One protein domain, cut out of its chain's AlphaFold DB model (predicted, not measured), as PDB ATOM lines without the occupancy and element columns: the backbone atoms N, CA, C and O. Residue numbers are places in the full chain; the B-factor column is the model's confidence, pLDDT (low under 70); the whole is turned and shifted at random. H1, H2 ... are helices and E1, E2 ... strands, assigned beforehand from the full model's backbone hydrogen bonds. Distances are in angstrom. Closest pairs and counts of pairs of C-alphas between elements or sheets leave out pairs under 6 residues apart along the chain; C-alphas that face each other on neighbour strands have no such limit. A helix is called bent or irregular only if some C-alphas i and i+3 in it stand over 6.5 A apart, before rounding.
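This is residues 3 to 123 of the 123 residues of an uncharacterized protein of Chitinophagaceae bacterium (UniProt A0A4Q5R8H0). Two antiparallel sheets, E1 E2 E3 and E4 E5 E6 E7, meet at an angle where the end of E2 comes close to E7, and the bent helix H1 and the helix H2 cover one side of them. H1a and H2 pack on both sheets, H1b covers only the four-strand sheet, and the long loop of residues 18 to 35 reaches away from the body. The printed part has 121 residues, with named elements in the order E1 E2 E3 H1 E4 E5 E6 E7 H2, and is of mixed class, helices and strands. It is only just compact, close to loose, with a radius of gyration of the C-alphas of 15.9 A and spans of 48 by 40 by 24 A.

E1, residues 3 to 6, begins with C-alpha 3 at (245.849, 279.498, 216.138). E2, residues 9 to 17, is 24.9 A long, and E3, residues 36 to 42, 19.3 A. H1, residues 43 to 62, was assigned as one helix by its hydrogen bonds but is bent: C-alphas 51 and 54 are 7.4 A apart. Its arms H1a, residues 43 to 51, and H1b, residues 54 to 62, stand at a steep tilt of 41 degrees. E4, residues 70 to 78, is 23.8 A long, and E5, residues 81 to 88, 22.7 A. E6, residues 96 to 101, and E7, residues 104 to 109, precede H2, residues 110 to 122, which is 18.4 A long and ends with C-alpha 122 at (247.724, 290.580, 215.285).

E1 E2 E3 form a meander, each strand the antiparallel neighbour of the one before, with N 4 and O 11 at 2.9 A and N 14 and O 39 at 2.8 A, within hydrogen-bond range. H1a stands up from this sheet over E3, at a height over the sheet of 9.2 A. H2, on the same face, runs along the strands, at 13 degrees to E2 on the local plane. H1a and H2 touch, the closest C-alphas being those of Cys 46 and Leu 117, 6.2 A apart. E4 E5 E6 E7 form a second meander, strongly twisted, with N 73 and O 85 at 2.9 A, N 84 and O 98 at 2.8 A and N 99 and O 106 at 2.8 A. H1b is on this sheet over E5, at a height of 8.3 A, and H1a is on the same face. The closest C-alphas of E2 and E7 are those of Asp 17 and Tyr 106, 5.9 A apart. In H1a, H1b and H2 every O i to N i+4 pair is within hydrogen-bond range.

The C-alphas of Lys 7 and Lys 67, the two farthest apart, are 51.7 A apart. The printed part has no cut, and the link E2 to E3, 18 residues, is long. The mean pLDDT of the printed part is 79.7, and residues 3 to 11, 13 to 38 and 123 are under 70.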
ATOM      1  N   GLY A   3     244.837 279.184 217.148       53.34
ATOM      2  CA  GLY A   3     245.849 279.498 216.138       53.34
ATOM      3  C   GLY A   3     247.104 278.668 216.380       53.34
ATOM      4  O   GLY A   3     247.471 278.462 217.534       53.34
ATOM      5  N   TYR A   4     247.762 278.209 215.320       63.16
ATOM      6  CA  TYR A   4     249.062 277.557 215.437       63.16
ATOM      7  C   TYR A   4     250.022 278.030 214.348       63.16
ATOM      8  O   TYR A   4     249.635 278.484 213.267       63.16
ATOM      9  N   ARG A   5     251.308 277.927 214.669       48.56
ATOM     10  CA  ARG A   5     252.417 278.149 213.751       48.56
ATOM     11  C   ARG A   5     253.261 276.883 213.759       48.56
ATOM     12  O   ARG A   5     253.737 276.479 214.815       48.56
ATOM     13  N   TYR A   6     253.408 276.248 212.605       46.34
ATOM     14  CA  TYR A   6     254.256 275.073 212.442       46.34
ATOM     15  C   TYR A   6     255.146 275.269 211.216       46.34
ATOM     16  O   TYR A   6     254.649 275.440 210.100       46.34
ATOM     17  N   LYS A   7     256.469 275.275 211.435       67.12
ATOM     18  CA  LYS A   7     257.470 275.738 210.455       67.12
ATOM     19  C   LYS A   7     257.127 277.165 209.974       67.12
ATOM     20  O   LYS A   7     256.774 278.016 210.792       67.12
ATOM     21  N   ASP A   8     257.158 277.407 208.665       65.00
ATOM     22  CA  ASP A   8     256.817 278.696 208.045       65.00
ATOM     23  C   ASP A   8     255.314 278.873 207.769       65.00
ATOM     24  O   ASP A   8     254.899 279.847 207.140       65.00
ATOM     25  N   LYS A   9     254.465 277.941 208.226       57.84
ATOM     26  CA  LYS A   9     253.014 278.009 208.027       57.84
ATOM     27  C   LYS A   9     252.312 278.468 209.297       57.84
ATOM     28  O   LYS A   9     252.457 277.873 210.365       57.84
ATOM     29  N   LYS A  10     251.514 279.525 209.152       69.88
ATOM     30  CA  LYS A  10     250.615 280.048 210.180       69.88
ATOM     31  C   LYS A  10     249.173 279.780 209.750       69.88
ATOM     32  O   LYS A  10     248.775 280.209 208.665       69.88
ATOM     33  N   ALA A  11     248.410 279.090 210.589       68.81
ATOM     34  CA  ALA A  11     247.027 278.725 210.298       68.81
ATOM     35  C   ALA A  11     246.135 278.822 211.543       68.81
ATOM     36  O   ALA A  11     246.604 278.751 212.683       68.81
ATOM     37  N   LEU A  12     244.835 279.010 211.320       72.06
ATOM     38  CA  LEU A  12     243.832 279.043 212.378       72.06
ATOM     39  C   LEU A  12     242.986 277.775 212.327       72.06
ATOM     40  O   LEU A  12     242.321 277.520 211.325       72.06
ATOM     41  N   LEU A  13     242.978 277.022 213.425       69.69
ATOM     42  CA  LEU A  13     242.121 275.860 213.594       69.69
ATOM     43  C   LEU A  13     240.770 276.293 214.162       69.69
ATOM     44  O   LEU A  13     240.682 276.849 215.267       69.69
ATOM     45  N   ILE A  14     239.700 276.008 213.431       67.69
ATOM     46  CA  ILE A  14     238.333 276.296 213.849       67.69
ATOM     47  C   ILE A  14     237.595 274.986 214.072       67.69
ATOM     48  O   ILE A  14     237.373 274.237 213.132       67.69
ATOM     49  N   GLY A  15     237.209 274.727 215.322       56.75
ATOM     50  CA  GLY A  15     236.156 273.757 215.608       56.75
ATOM     51  C   GLY A  15     234.818 274.410 215.286       56.75
ATOM     52  O   GLY A  15     234.527 275.472 215.844       56.75
ATOM     53  N   ALA A  16     234.062 273.826 214.363       56.50
ATOM     54  CA  ALA A  16     232.728 274.287 214.000       56.50
ATOM     55  C   ALA A  16     231.786 273.101 213.810       56.50
ATOM     56  O   ALA A  16     232.185 272.067 213.271       56.50
ATOM     57  N   ASP A  17     230.530 273.284 214.211       56.97
ATOM     58  CA  ASP A  17     229.496 272.284 213.991       56.97
ATOM     59  C   ASP A  17     229.163 272.221 212.495       56.97
ATOM     60  O   ASP A  17     228.831 273.229 211.853       56.97
ATOM     61  N   ARG A  18     229.283 271.022 211.923       55.00
ATOM     62  CA  ARG A  18     228.936 270.752 210.527       55.00
ATOM     63  C   ARG A  18     227.415 270.831 210.378       55.00
ATOM     64  O   ARG A  18     226.678 270.033 210.951       55.00
ATOM     65  N   TYR A  19     226.928 271.797 209.605       50.66
ATOM     66  CA  TYR A  19     225.501 272.020 209.377       50.66
ATOM     67  C   TYR A  19     224.995 271.099 208.267       50.66
ATOM     68  O   TYR A  19     224.720 271.529 207.148       50.66
ATOM     69  N   TYR A  20     224.850 269.820 208.590       49.25
ATOM     70  CA  TYR A  20     223.852 268.984 207.937       49.25
ATOM     71  C   TYR A  20     222.747 268.788 208.960       49.25
ATOM     72  O   TYR A  20     223.010 268.396 210.095       49.25
ATOM     73  N   LEU A  21     221.499 269.049 208.555       46.22
ATOM     74  CA  LEU A  21     220.372 268.288 209.091       46.22
ATOM     75  C   LEU A  21     220.865 266.851 209.175       46.22
ATOM     76  O   LEU A  21     221.228 266.315 208.126       46.22
ATOM     77  N   ALA A  22     220.997 266.321 210.394       43.78
ATOM     78  CA  ALA A  22     221.484 264.979 210.650       43.78
ATOM     79  C   ALA A  22     220.868 264.065 209.595       43.78
ATOM     80  O   ALA A  22     219.661 263.824 209.619       43.78
ATOM     81  N   ARG A  23     221.648 263.647 208.586       43.75
ATOM     82  CA  ARG A  23     221.166 262.593 207.703       43.75
ATOM     83  C   ARG A  23     221.032 261.416 208.653       43.75
ATOM     84  O   ARG A  23     222.052 261.064 209.251       43.75
ATOM     85  N   PRO A  24     219.828 260.858 208.861       46.88
ATOM     86  CA  PRO A  24     219.709 259.669 209.675       46.88
ATOM     87  C   PRO A  24     220.609 258.636 209.007       46.88
ATOM     88  O   PRO A  24     220.333 258.196 207.891       46.88
ATOM     89  N   LYS A  25     221.742 258.317 209.637       47.69
ATOM     90  CA  LYS A  25     222.632 257.259 209.145       47.69
ATOM     91  C   LYS A  25     221.884 255.918 209.191       47.69
ATOM     92  O   LYS A  25     222.172 255.026 208.401       47.69
ATOM     93  N   PHE A  26     220.859 255.852 210.048       52.16
ATOM     94  CA  PHE A  26     219.902 254.771 210.212       52.16
ATOM     95  C   PHE A  26     218.472 255.329 210.255       52.16
ATOM     96  O   PHE A  26     218.195 256.338 210.906       52.16
ATOM     97  N   LYS A  27     217.546 254.674 209.547       45.81
ATOM     98  CA  LYS A  27     216.109 254.968 209.618       45.81
ATOM     99  C   LYS A  27     215.663 254.732 211.074       45.81
ATOM    100  O   LYS A  27     215.839 253.624 211.563       45.81
ATOM    101  N   ASN A  28     215.097 255.748 211.731       53.28
ATOM    102  CA  ASN A  28     214.608 255.740 213.128       53.28
ATOM    103  C   ASN A  28     215.643 255.889 214.264       53.28
ATOM    104  O   ASN A  28     215.295 255.612 215.408       53.28
ATOM    105  N   ASP A  29     216.862 256.367 214.006       51.53
ATOM    106  CA  ASP A  29     217.792 256.726 215.088       51.53
ATOM    107  C   ASP A  29     217.733 258.246 215.372       51.53
ATOM    108  O   ASP A  29     218.092 259.037 214.491       51.53
ATOM    109  N   PRO A  30     217.257 258.691 216.554       48.34
ATOM    110  CA  PRO A  30     217.214 260.107 216.922       48.34
ATOM    111  C   PRO A  30     218.594 260.673 217.300       48.34
ATOM    112  O   PRO A  30     218.696 261.858 217.624       48.34
ATOM    113  N   THR A  31     219.654 259.858 217.284       48.22
ATOM    114  CA  THR A  31     221.001 260.270 217.682       48.22
ATOM    115  C   THR A  31     221.603 261.245 216.667       48.22
ATOM    116  O   THR A  31     222.110 260.871 215.609       48.22
ATOM    117  N   ILE A  32     221.574 262.533 217.011       49.94
ATOM    118  CA  ILE A  32     222.293 263.591 216.298       49.94
ATOM    119  C   ILE A  32     223.771 263.494 216.691       49.94
ATOM    120  O   ILE A  32     224.168 263.946 217.763       49.94
ATOM    121  N   ILE A  33     224.600 262.905 215.829       45.66
ATOM    122  CA  ILE A  33     226.057 262.930 216.005       45.66
ATOM    123  C   ILE A  33     226.556 264.316 215.585       45.66
ATOM    124  O   ILE A  33     226.624 264.634 214.398       45.66
ATOM    125  N   LEU A  34     226.895 265.151 216.566       46.16
ATOM    126  CA  LEU A  34     227.637 266.394 216.355       46.16
ATOM    127  C   LEU A  34     229.094 266.048 216.009       46.16
ATOM    128  O   LEU A  34     229.947 265.949 216.889       46.16
ATOM    129  N   GLU A  35     229.393 265.842 214.726       51.06
ATOM    130  CA  GLU A  35     230.781 265.724 214.267       51.06
ATOM    131  C   GLU A  35     231.482 267.084 214.411       51.06
ATOM    132  O   GLU A  35     231.175 268.046 213.704       51.06
ATOM    133  N   HIS A  36     232.429 267.166 215.349       54.09
ATOM    134  CA  HIS A  36     233.326 268.309 215.478       54.09
ATOM    135  C   HIS A  36     234.382 268.240 214.373       54.09
ATOM    136  O   HIS A  36     235.360 267.498 214.475       54.09
ATOM    137  N   SER A  37     234.194 269.022 213.314       60.88
ATOM    138  CA  SER A  37     235.204 269.179 212.268       60.88
ATOM    139  C   SER A  37     236.187 270.278 212.645       60.88
ATOM    140  O   SER A  37     235.794 271.373 213.060       60.88
ATOM    141  N   PHE A  38     237.473 270.004 212.447       66.75
ATOM    142  CA  PHE A  38     238.518 271.012 212.534       66.75
ATOM    143  C   PHE A  38     238.817 271.567 211.143       66.75
ATOM    144  O   PHE A  38     239.230 270.843 210.240       66.75
ATOM    145  N   ILE A  39     238.599 272.865 210.977       75.88
ATOM    146  CA  ILE A  39     238.859 273.598 209.744       75.88
ATOM    147  C   ILE A  39     240.179 274.339 209.900       75.88
ATOM    148  O   ILE A  39     240.327 275.144 210.820       75.88
ATOM    149  N   GLU A  40     241.113 274.102 208.987       81.19
ATOM    150  CA  GLU A  40     242.332 274.896 208.866       81.19
ATOM    151  C   GLU A  40     242.085 276.070 207.909       81.19
ATOM    152  O   GLU A  40     241.755 275.863 206.741       81.19
ATOM    153  N   LEU A  41     242.245 277.301 208.401       84.50
ATOM    154  CA  LEU A  41     242.262 278.501 207.565       84.50
ATOM    155  C   LEU A  41     243.687 279.021 207.400       84.50
ATOM    156  O   LEU A  41     244.391 279.262 208.387       84.50
ATOM    157  N   SER A  42     244.087 279.256 206.152       88.94
ATOM    158  CA  SER A  42     245.353 279.914 205.836       88.94
ATOM    159  C   SER A  42     245.316 281.397 206.205       88.94
ATOM    160  O   SER A  42     244.253 282.016 206.278       88.94
ATOM    161  N   LEU A  43     246.489 282.011 206.375       87.06
ATOM    162  CA  LEU A  43     246.591 283.446 206.649       87.06
ATOM    163  C   LEU A  43     245.863 284.306 205.599       87.06
ATOM    164  O   LEU A  43     245.186 285.267 205.960       87.06
ATOM    165  N   GLY A  44     245.974 283.947 204.316       90.81
ATOM    166  CA  GLY A  44     245.286 284.645 203.229       90.81
ATOM    167  C   GLY A  44     243.764 284.540 203.340       90.81
ATOM    168  O   GLY A  44     243.073 285.544 203.203       90.81
ATOM    169  N   GLN A  45     243.247 283.356 203.683       92.19
ATOM    170  CA  GLN A  45     241.813 283.158 203.916       92.19
ATOM    171  C   GLN A  45     241.332 283.953 205.136       92.19
ATOM    172  O   GLN A  45     240.290 284.601 205.069       92.19
ATOM    173  N   CYS A  46     242.107 283.970 206.225       92.12
ATOM    174  CA  CYS A  46     241.793 284.770 207.408       92.12
ATOM    175  C   CYS A  46     241.691 286.266 207.074       92.12
ATOM    176  O   CYS A  46     240.711 286.900 207.462       92.12
ATOM    177  N   LYS A  47     242.658 286.820 206.328       93.38
ATOM    178  CA  LYS A  47     242.638 288.227 205.892       93.38
ATOM    179  C   LYS A  47     241.433 288.532 205.006       93.38
ATOM    180  O   LYS A  47     240.661 289.432 205.322       93.38
ATOM    181  N   ALA A  48     241.215 287.719 203.973       94.88
ATOM    182  CA  ALA A  48     240.111 287.902 203.038       94.88
ATOM    183  C   ALA A  48     238.741 287.890 203.741       94.88
ATOM    184  O   ALA A  48     237.883 288.717 203.431       94.88
ATOM    185  N   ILE A  49     238.538 287.009 204.729       94.75
ATOM    186  CA  ILE A  49     237.309 286.996 205.538       94.75
ATOM    187  C   ILE A  49     237.182 288.291 206.344       94.75
ATOM    188  O   ILE A  49     236.136 288.936 206.284       94.75
ATOM    189  N   THR A  50     238.222 288.686 207.082       94.06
ATOM    190  CA  THR A  50     238.204 289.884 207.938       94.06
ATOM    191  C   THR A  50     237.953 291.172 207.152       94.06
ATOM    192  O   THR A  50     237.239 292.051 207.630       94.06
ATOM    193  N   GLU A  51     238.486 291.278 205.937       95.56
ATOM    194  CA  GLU A  51     238.321 292.453 205.076       95.56
ATOM    195  C   GLU A  51     236.917 292.537 204.456       95.56
ATOM    196  O   GLU A  51     236.360 293.626 204.328       95.56
ATOM    197  N   ASN A  52     236.310 291.396 204.109       96.38
ATOM    198  CA  ASN A  52     235.103 291.375 203.275       96.38
ATOM    199  C   ASN A  52     233.807 291.047 204.031       96.38
ATOM    200  O   ASN A  52     232.724 291.393 203.546       96.38
ATOM    201  N   TYR A  53     233.868 290.430 205.223       95.62
ATOM    202  CA  TYR A  53     232.658 289.965 205.920       95.62
ATOM    203  C   TYR A  53     231.654 291.095 206.185       95.62
ATOM    204  O   TYR A  53     230.451 290.881 206.074       95.62
ATOM    205  N   LYS A  54     232.120 292.303 206.532       95.38
ATOM    206  CA  LYS A  54     231.238 293.407 206.931       95.38
ATOM    207  C   LYS A  54     230.388 293.897 205.760       95.38
ATOM    208  O   LYS A  54     229.201 294.159 205.942       95.38
ATOM    209  N   GLY A  55     230.968 293.958 204.560       94.94
ATOM    210  CA  GLY A  55     230.254 294.367 203.349       94.94
ATOM    211  C   GLY A  55     229.126 293.400 202.995       94.94
ATOM    212  O   GLY A  55     227.995 293.823 202.759       94.94
ATOM    213  N   ILE A  56     229.391 292.090 203.024       95.00
ATOM    214  CA  ILE A  56     228.344 291.086 202.771       95.00
ATOM    215  C   ILE A  56     227.326 290.987 203.915       95.00
ATOM    216  O   ILE A  56     226.143 290.768 203.663       95.00
ATOM    217  N   GLN A  57     227.752 291.202 205.164       95.50
ATOM    218  CA  GLN A  57     226.867 291.219 206.325       95.50
ATOM    219  C   GLN A  57     225.852 292.359 206.210       95.50
ATOM    220  O   GLN A  57     224.662 292.147 206.431       95.50
ATOM    221  N   GLN A  58     226.311 293.556 205.837       95.00
ATOM    222  CA  GLN A  58     225.450 294.721 205.645       95.00
ATOM    223  C   GLN A  58     224.431 294.494 204.528       95.00
ATOM    224  O   GLN A  58     223.251 294.742 204.758       95.00
ATOM    225  N   LYS A  59     224.860 293.943 203.382       94.50
ATOM    226  CA  LYS A  59     223.950 293.563 202.288       94.50
ATOM    227  C   LYS A  59     222.841 292.634 202.787       94.50
ATOM    228  O   LYS A  59     221.666 292.956 202.655       94.50
ATOM    229  N   ALA A  60     223.204 291.558 203.488       93.31
ATOM    230  CA  ALA A  60     222.227 290.616 204.031       93.31
ATOM    231  C   ALA A  60     221.283 291.225 205.082       93.31
ATOM    232  O   ALA A  60     220.141 290.787 205.212       93.31
ATOM    233  N   ILE A  61     221.743 292.209 205.859       93.50
ATOM    234  CA  ILE A  61     220.900 292.920 206.830       93.50
ATOM    235  C   ILE A  61     219.884 293.820 206.119       93.50
ATOM    236  O   ILE A  61     218.746 293.892 206.584       93.50
ATOM    237  N   SER A  62     220.281 294.475 205.023       93.38
ATOM    238  CA  SER A  62     219.407 295.367 204.250       93.38
ATOM    239  C   SER A  62     218.355 294.646 203.407       93.38
ATOM    240  O   SER A  62     217.392 295.280 202.981       93.38
ATOM    241  N   GLU A  63     218.503 293.340 203.182       93.19
ATOM    242  CA  GLU A  63     217.531 292.572 202.408       93.19
ATOM    243  C   GLU A  63     216.189 292.395 203.119       93.19
ATOM    244  O   GLU A  63     216.110 292.102 204.320       93.19
ATOM    245  N   ASN A  64     215.123 292.441 202.319       92.12
ATOM    246  CA  ASN A  64     213.751 292.171 202.742       92.12
ATOM    247  C   ASN A  64     213.142 291.019 201.924       92.12
ATOM    248  O   ASN A  64     212.352 291.271 201.012       92.12
ATOM    249  N   PRO A  65     213.464 289.750 202.256       92.19
ATOM    250  CA  PRO A  65     212.942 288.602 201.525       92.19
ATOM    251  C   PRO A  65     211.415 288.503 201.606       92.19
ATOM    252  O   PRO A  65     210.800 288.753 202.654       92.19
ATOM    253  N   ARG A  66     210.801 288.051 200.514       93.19
ATOM    254  CA  ARG A  66     209.378 287.711 200.431       93.19
ATOM    255  C   ARG A  66     209.050 286.489 201.300       93.19
ATOM    256  O   ARG A  66     209.912 285.807 201.857       93.19
ATOM    257  N   LYS A  67     207.753 286.200 201.470       90.69
ATOM    258  CA  LYS A  67     207.316 285.007 202.219       90.69
ATOM    259  C   LYS A  67     207.828 283.747 201.511       90.69
ATOM    260  O   LYS A  67     207.522 283.550 200.344       90.69
ATOM    261  N   GLY A  68     208.563 282.907 202.238       87.62
ATOM    262  CA  GLY A  68     209.146 281.673 201.701       87.62
ATOM    263  C   GLY A  68     210.477 281.859 200.967       87.62
ATOM    264  O   GLY A  68     211.061 280.869 200.549       87.62
ATOM    265  N   GLU A  69     210.977 283.090 200.844       88.81
ATOM    266  CA  GLU A  69     212.251 283.378 200.190       88.81
ATOM    267  C   GLU A  69     213.422 283.310 201.184       88.81
ATOM    268  O   GLU A  69     213.332 283.778 202.328       88.81
ATOM    269  N   GLU A  70     214.535 282.736 200.730       89.44
ATOM    270  CA  GLU A  70     215.823 282.768 201.417       89.44
ATOM    271  C   GLU A  70     216.839 283.468 200.518       89.44
ATOM    272  O   GLU A  70     217.120 282.989 199.422       89.44
ATOM    273  N   ILE A  71     217.404 284.578 200.989       91.12
ATOM    274  CA  ILE A  71     218.436 285.315 200.254       91.12
ATOM    275  C   ILE A  71     219.794 285.018 200.885       91.12
ATOM    276  O   ILE A  71     219.932 284.995 202.115       91.12
ATOM    277  N   TYR A  72     220.786 284.780 200.033       93.44
ATOM    278  CA  TYR A  72     222.164 284.498 200.409       93.44
ATOM    279  C   TYR A  72     223.077 285.567 199.809       93.44
ATOM    280  O   TYR A  72     222.982 285.873 198.622       93.44
ATOM    281  N   HIS A  73     223.956 286.134 200.633       95.69
ATOM    282  CA  HIS A  73     225.048 286.983 200.166       95.69
ATOM    283  C   HIS A  73     226.369 286.317 200.461       95.69
ATOM    284  O   HIS A  73     226.741 286.155 201.630       95.69
ATOM    285  N   ASP A  74     227.072 286.001 199.383       95.69
ATOM    286  CA  ASP A  74     228.267 285.184 199.420       95.69
ATOM    287  C   ASP A  74     229.502 286.003 199.048       95.69
ATOM    288  O   ASP A  74     229.439 286.979 198.296       95.69
ATOM    289  N   TYR A  75     230.643 285.587 199.580       96.62
ATOM    290  CA  TYR A  75     231.953 286.066 199.168       96.62
ATOM    291  C   TYR A  75     232.907 284.885 199.031       96.62
ATOM    292  O   TYR A  75     233.146 284.147 199.993       96.62
ATOM    293  N   THR A  76     233.463 284.722 197.833       96.19
ATOM    294  CA  THR A  76     234.461 283.695 197.537       96.19
ATOM    295  C   THR A  76     235.789 284.067 198.180       96.19
ATOM    296  O   THR A  76     236.432 285.034 197.788       96.19
ATOM    297  N   VAL A  77     236.213 283.273 199.161       94.19
ATOM    298  CA  VAL A  77     237.480 283.450 199.883       94.19
ATOM    299  C   VAL A  77     238.623 282.743 199.149       94.19
ATOM    300  O   VAL A  77     239.749 283.229 199.120       94.19
ATOM    301  N   SER A  78     238.355 281.571 198.572       92.94
ATOM    302  CA  SER A  78     239.302 280.806 197.751       92.94
ATOM    303  C   SER A  78     238.545 279.831 196.843       92.94
ATOM    304  O   SER A  78     237.328 279.717 196.961       92.94
ATOM    305  N   LYS A  79     239.252 279.093 195.975       91.44
ATOM    306  CA  LYS A  79     238.647 278.114 195.049       91.44
ATOM    307  C   LYS A  79     237.663 277.154 195.733       91.44
ATOM    308  O   LYS A  79     236.614 276.866 195.173       91.44
ATOM    309  N   ASP A  80     237.988 276.721 196.951       90.38
ATOM    310  CA  ASP A  80     237.203 275.731 197.693       90.38
ATOM    311  C   ASP A  80     236.478 276.325 198.911       90.38
ATOM    312  O   ASP A  80     235.998 275.568 199.756       90.38
ATOM    313  N   MET A  81     236.432 277.657 199.053       92.81
ATOM    314  CA  MET A  81     235.835 278.298 200.224       92.81
ATOM    315  C   MET A  81     235.089 279.585 199.895       92.81
ATOM    316  O   MET A  81     235.655 280.501 199.300       92.81
ATOM    317  N   PHE A  82     233.877 279.713 200.424       95.06
ATOM    318  CA  PHE A  82     233.158 280.979 200.486       95.06
ATOM    319  C   PHE A  82     232.503 281.183 201.850       95.06
ATOM    320  O   PHE A  82     232.202 280.236 202.580       95.06
ATOM    321  N   ILE A  83     232.305 282.444 202.211       95.69
ATOM    322  CA  ILE A  83     231.514 282.839 203.374       95.69
ATOM    323  C   ILE A  83     230.162 283.349 202.907       95.69
ATOM    324  O   ILE A  83     230.066 283.931 201.833       95.69
ATOM    325  N   SER A  84     229.125 283.138 203.710       95.38
ATOM    326  CA  SER A  84     227.765 283.537 203.356       95.38
ATOM    327  C   SER A  84     226.990 284.068 204.550       95.38
ATOM    328  O   SER A  84     227.082 283.531 205.661       95.38
ATOM    329  N   PHE A  85     226.150 285.063 204.296       95.50
ATOM    330  CA  PHE A  85     225.083 285.468 205.200       95.50
ATOM    331  C   PHE A  85     223.736 285.130 204.588       95.50
ATOM    332  O   PHE A  85     223.460 285.463 203.439       95.50
ATOM    333  N   LYS A  86     222.886 284.483 205.386       92.44
ATOM    334  CA  LYS A  86     221.522 284.137 204.998       92.44
ATOM    335  C   LYS A  86     220.536 285.092 205.657       92.44
ATOM    336  O   LYS A  86     220.607 285.295 206.871       92.44
ATOM    337  N   LYS A  87     219.565 285.581 204.891       92.56
ATOM    338  CA  LYS A  87     218.399 286.310 205.390       92.56
ATOM    339  C   LYS A  87     217.123 285.562 205.012       92.56
ATOM    340  O   LYS A  87     216.914 285.195 203.861       92.56
ATOM    341  N   LYS A  88     216.254 285.373 206.004       90.38
ATOM    342  CA  LYS A  88     214.854 284.974 205.823       90.38
ATOM    343  C   LYS A  88     213.948 286.080 206.336       90.38
ATOM    344  O   LYS A  88     214.341 286.852 207.219       90.38
ATOM    345  N   ARG A  89     212.712 286.118 205.844       88.62
ATOM    346  CA  ARG A  89     211.682 287.007 206.387       88.62
ATOM    347  C   ARG A  89     211.509 286.773 207.895       88.62
ATOM    348  O   ARG A  89     211.379 285.636 208.333       88.62
ATOM    349  N   GLY A  90     211.522 287.850 208.680       82.44
ATOM    350  CA  GLY A  90     211.375 287.795 210.142       82.44
ATOM    351  C   GLY A  90     212.609 287.302 210.909       82.44
ATOM    352  O   GLY A  90     212.589 287.294 212.134       82.44
ATOM    353  N   GLN A  91     213.697 286.930 210.226       83.69
ATOM    354  CA  GLN A  91     214.938 286.517 210.876       83.69
ATOM    355  C   GLN A  91     215.923 287.689 210.964       83.69
ATOM    356  O   GLN A  91     216.121 288.436 209.998       83.69
ATOM    357  N   ARG A  92     216.602 287.833 212.105       80.19
ATOM    358  CA  ARG A  92     217.774 288.708 212.213       80.19
ATOM    359  C   ARG A  92     218.926 288.095 211.407       80.19
ATOM    360  O   ARG A  92     219.326 286.964 211.667       80.19
ATOM    361  N   ALA A  93     219.419 288.819 210.402       82.69
ATOM    362  CA  ALA A  93     220.623 288.428 209.670       82.69
ATOM    363  C   ALA A  93     221.863 289.041 210.319       82.69
ATOM    364  O   ALA A  93     221.774 290.021 211.056       82.69
ATOM    365  N   GLY A  94     223.019 288.454 210.018       85.06
ATOM    366  CA  GLY A  94     224.323 288.988 210.396       85.06
ATOM    367  C   GLY A  94     224.939 288.374 211.654       85.06
ATOM    368  O   GLY A  94     226.160 288.431 211.793       85.06
ATOM    369  N   ASP A  95     224.156 287.735 212.524       90.06
ATOM    370  CA  ASP A  95     224.681 287.124 213.757       90.06
ATOM    371  C   ASP A  95     225.394 285.788 213.504       90.06
ATOM    372  O   ASP A  95     226.309 285.423 214.244       90.06
ATOM    373  N   ILE A  96     224.995 285.078 212.445       91.00
ATOM    374  CA  ILE A  96     225.586 283.810 212.013       91.00
ATOM    375  C   ILE A  96     226.185 283.988 210.623       91.00
ATOM    376  O   ILE A  96     225.486 284.388 209.689       91.00
ATOM    377  N   ILE A  97     227.456 283.630 210.494       93.19
ATOM    378  CA  ILE A  97     228.157 283.487 209.223       93.19
ATOM    379  C   ILE A  97     228.232 281.997 208.894       93.19
ATOM    380  O   ILE A  97     228.567 281.184 209.762       93.19
ATOM    381  N   ASN A  98     227.895 281.620 207.659       92.31
ATOM    382  CA  ASN A  98     228.146 280.258 207.198       92.31
ATOM    383  C   ASN A  98     229.461 280.214 206.425       92.31
ATOM    384  O   ASN A  98     229.647 280.991 205.488       92.31
ATOM    385  N   LEU A  99     230.334 279.287 206.797       92.12
ATOM    386  CA  LEU A  99     231.515 278.923 206.031       92.12
ATOM    387  C   LEU A  99     231.149 277.729 205.160       92.12
ATOM    388  O   LEU A  99     230.685 276.713 205.673       92.12
ATOM    389  N   TRP A 100     231.365 277.844 203.862       91.06
ATOM    390  CA  TRP A 100     231.227 276.739 202.930       91.06
ATOM    391  C   TRP A 100     232.613 276.334 202.476       91.06
ATOM    392  O   TRP A 100     233.321 277.150 201.894       91.06
ATOM    393  N   ILE A 101     233.019 275.107 202.784       88.56
ATOM    394  CA  ILE A 101     234.379 274.618 202.553       88.56
ATOM    395  C   ILE A 101     234.277 273.260 201.880       88.56
ATOM    396  O   ILE A 101     233.750 272.324 202.471       88.56
ATOM    397  N   LYS A 102     234.761 273.147 200.639       86.69
ATOM    398  CA  LYS A 102     234.673 271.915 199.832       86.69
ATOM    399  C   LYS A 102     233.243 271.347 199.753       86.69
ATOM    400  O   LYS A 102     233.042 270.142 199.825       86.69
ATOM    401  N   GLY A 103     232.247 272.231 199.638       81.81
ATOM    402  CA  GLY A 103     230.823 271.868 199.584       81.81
ATOM    403  C   GLY A 103     230.160 271.634 200.946       81.81
ATOM    404  O   GLY A 103     228.941 271.505 201.011       81.81
ATOM    405  N   GLU A 104     230.930 271.646 202.032       81.81
ATOM    406  CA  GLU A 104     230.445 271.424 203.391       81.81
ATOM    407  C   GLU A 104     230.101 272.745 204.070       81.81
ATOM    408  O   GLU A 104     230.895 273.688 204.036       81.81
ATOM    409  N   LYS A 105     228.937 272.816 204.720       85.69
ATOM    410  CA  LYS A 105     228.478 274.020 205.415       85.69
ATOM    411  C   LYS A 105     228.785 273.954 206.907       85.69
ATOM    412  O   LYS A 105     228.405 273.002 207.580       85.69
ATOM    413  N   TYR A 106     229.348 275.027 207.442       85.25
ATOM    414  CA  TYR A 106     229.616 275.220 208.865       85.25
ATOM    415  C   TYR A 106     229.007 276.535 209.322       85.25
ATOM    416  O   TYR A 106     229.091 277.534 208.609       85.25
ATOM    417  N   GLN A 107     228.390 276.557 210.499       87.50
ATOM    418  CA  GLN A 107     227.783 277.770 211.045       87.50
ATOM    419  C   GLN A 107     228.529 278.231 212.282       87.50
ATOM    420  O   GLN A 107     228.787 277.451 213.191       87.50
ATOM    421  N   ILE A 108     228.875 279.515 212.313       87.62
ATOM    422  CA  ILE A 108     229.599 280.106 213.434       87.62
ATOM    423  C   ILE A 108     228.972 281.459 213.751       87.62
ATOM    424  O   ILE A 108     228.532 282.185 212.859       87.62
ATOM    425  N   ASN A 109     228.939 281.823 215.032       90.69
ATOM    426  CA  ASN A 109     228.608 283.186 215.413       90.69
ATOM    427  C   ASN A 109     229.637 284.167 214.826       90.69
ATOM    428  O   ASN A 109     230.840 284.031 215.062       90.69
ATOM    429  N   THR A 110     229.161 285.177 214.096       92.25
ATOM    430  CA  THR A 110     230.008 286.148 213.393       92.25
ATOM    431  C   THR A 110     230.946 286.868 214.353       92.25
ATOM    432  O   THR A 110     232.145 286.942 214.104       92.25
ATOM    433  N   LYS A 111     230.435 287.355 215.492       91.88
ATOM    434  CA  LYS A 111     231.240 288.090 216.478       91.88
ATOM    435  C   LYS A 111     232.370 287.219 217.029       91.88
ATOM    436  O   LYS A 111     233.505 287.684 217.128       91.88
ATOM    437  N   THR A 112     232.074 285.957 217.346       89.88
ATOM    438  CA  THR A 112     233.078 284.994 217.819       89.88
ATOM    439  C   THR A 112     234.142 284.726 216.758       89.88
ATOM    440  O   THR A 112     235.331 284.798 217.073       89.88
ATOM    441  N   LEU A 113     233.738 284.464 215.507       90.69
ATOM    442  CA  LEU A 113     234.672 284.209 214.409       90.69
ATOM    443  C   LEU A 113     235.606 285.403 214.186       90.69
ATOM    444  O   LEU A 113     236.823 285.239 214.224       90.69
ATOM    445  N   ILE A 114     235.046 286.601 214.006       93.12
ATOM    446  CA  ILE A 114     235.822 287.808 213.697       93.12
ATOM    447  C   ILE A 114     236.756 288.183 214.848       93.12
ATOM    448  O   ILE A 114     237.921 288.489 214.615       93.12
ATOM    449  N   SER A 115     236.302 288.087 216.104       90.75
ATOM    450  CA  SER A 115     237.170 288.342 217.262       90.75
ATOM    451  C   SER A 115     238.392 287.418 217.283       90.75
ATOM    452  O   SER A 115     239.498 287.853 217.604       90.75
ATOM    453  N   LYS A 116     238.212 286.142 216.929       87.69
ATOM    454  CA  LYS A 116     239.299 285.159 216.882       87.69
ATOM    455  C   LYS A 116     240.206 285.351 215.665       87.69
ATOM    456  O   LYS A 116     241.413 285.185 215.814       87.69
ATOM    457  N   LEU A 117     239.654 285.730 214.511       90.88
ATOM    458  CA  LEU A 117     240.433 286.083 213.321       90.88
ATOM    459  C   LEU A 117     241.319 287.303 213.575       90.88
ATOM    460  O   LEU A 117     242.514 287.226 213.318       90.88
ATOM    461  N   ASN A 118     240.774 288.381 214.143       89.38
ATOM    462  CA  ASN A 118     241.543 289.593 214.446       89.38
ATOM    463  C   ASN A 118     242.695 289.297 215.403       89.38
ATOM    464  O   ASN A 118     243.840 289.589 215.076       89.38
ATOM    465  N   LYS A 119     242.415 288.601 216.515       86.25
ATOM    466  CA  LYS A 119     243.467 288.162 217.443       86.25
ATOM    467  C   LYS A 119     244.547 287.360 216.724       86.25
ATOM    468  O   LYS A 119     245.723 287.605 216.924       86.25
ATOM    469  N   PHE A 120     244.168 286.410 215.869       84.19
ATOM    470  CA  PHE A 120     245.130 285.604 215.117       84.19
ATOM    471  C   PHE A 120     245.984 286.424 214.135       84.19
ATOM    472  O   PHE A 120     247.151 286.086 213.940       84.19
ATOM    473  N   LEU A 121     245.420 287.469 213.522       86.19
ATOM    474  CA  LEU A 121     246.108 288.341 212.564       86.19
ATOM    475  C   LEU A 121     247.058 289.355 213.223       86.19
ATOM    476  O   LEU A 121     247.971 289.812 212.545       86.19
ATOM    477  N   GLU A 122     246.846 289.696 214.497       84.31
ATOM    478  CA  GLU A 122     247.724 290.580 215.285       84.31
ATOM    479  C   GLU A 122     249.015 289.887 215.767       84.31
ATOM    480  O   GLU A 122     250.039 290.549 215.928       84.31
ATOM    481  N   TYR A 123     248.967 288.566 215.992       57.78
ATOM    482  CA  TYR A 123     250.154 287.720 216.227       57.78
ATOM    483  C   TYR A 123     250.959 287.488 214.939       57.78
ATOM    484  O   TYR A 123     251.871 286.629 214.932       57.78
TER     485      TYR A 123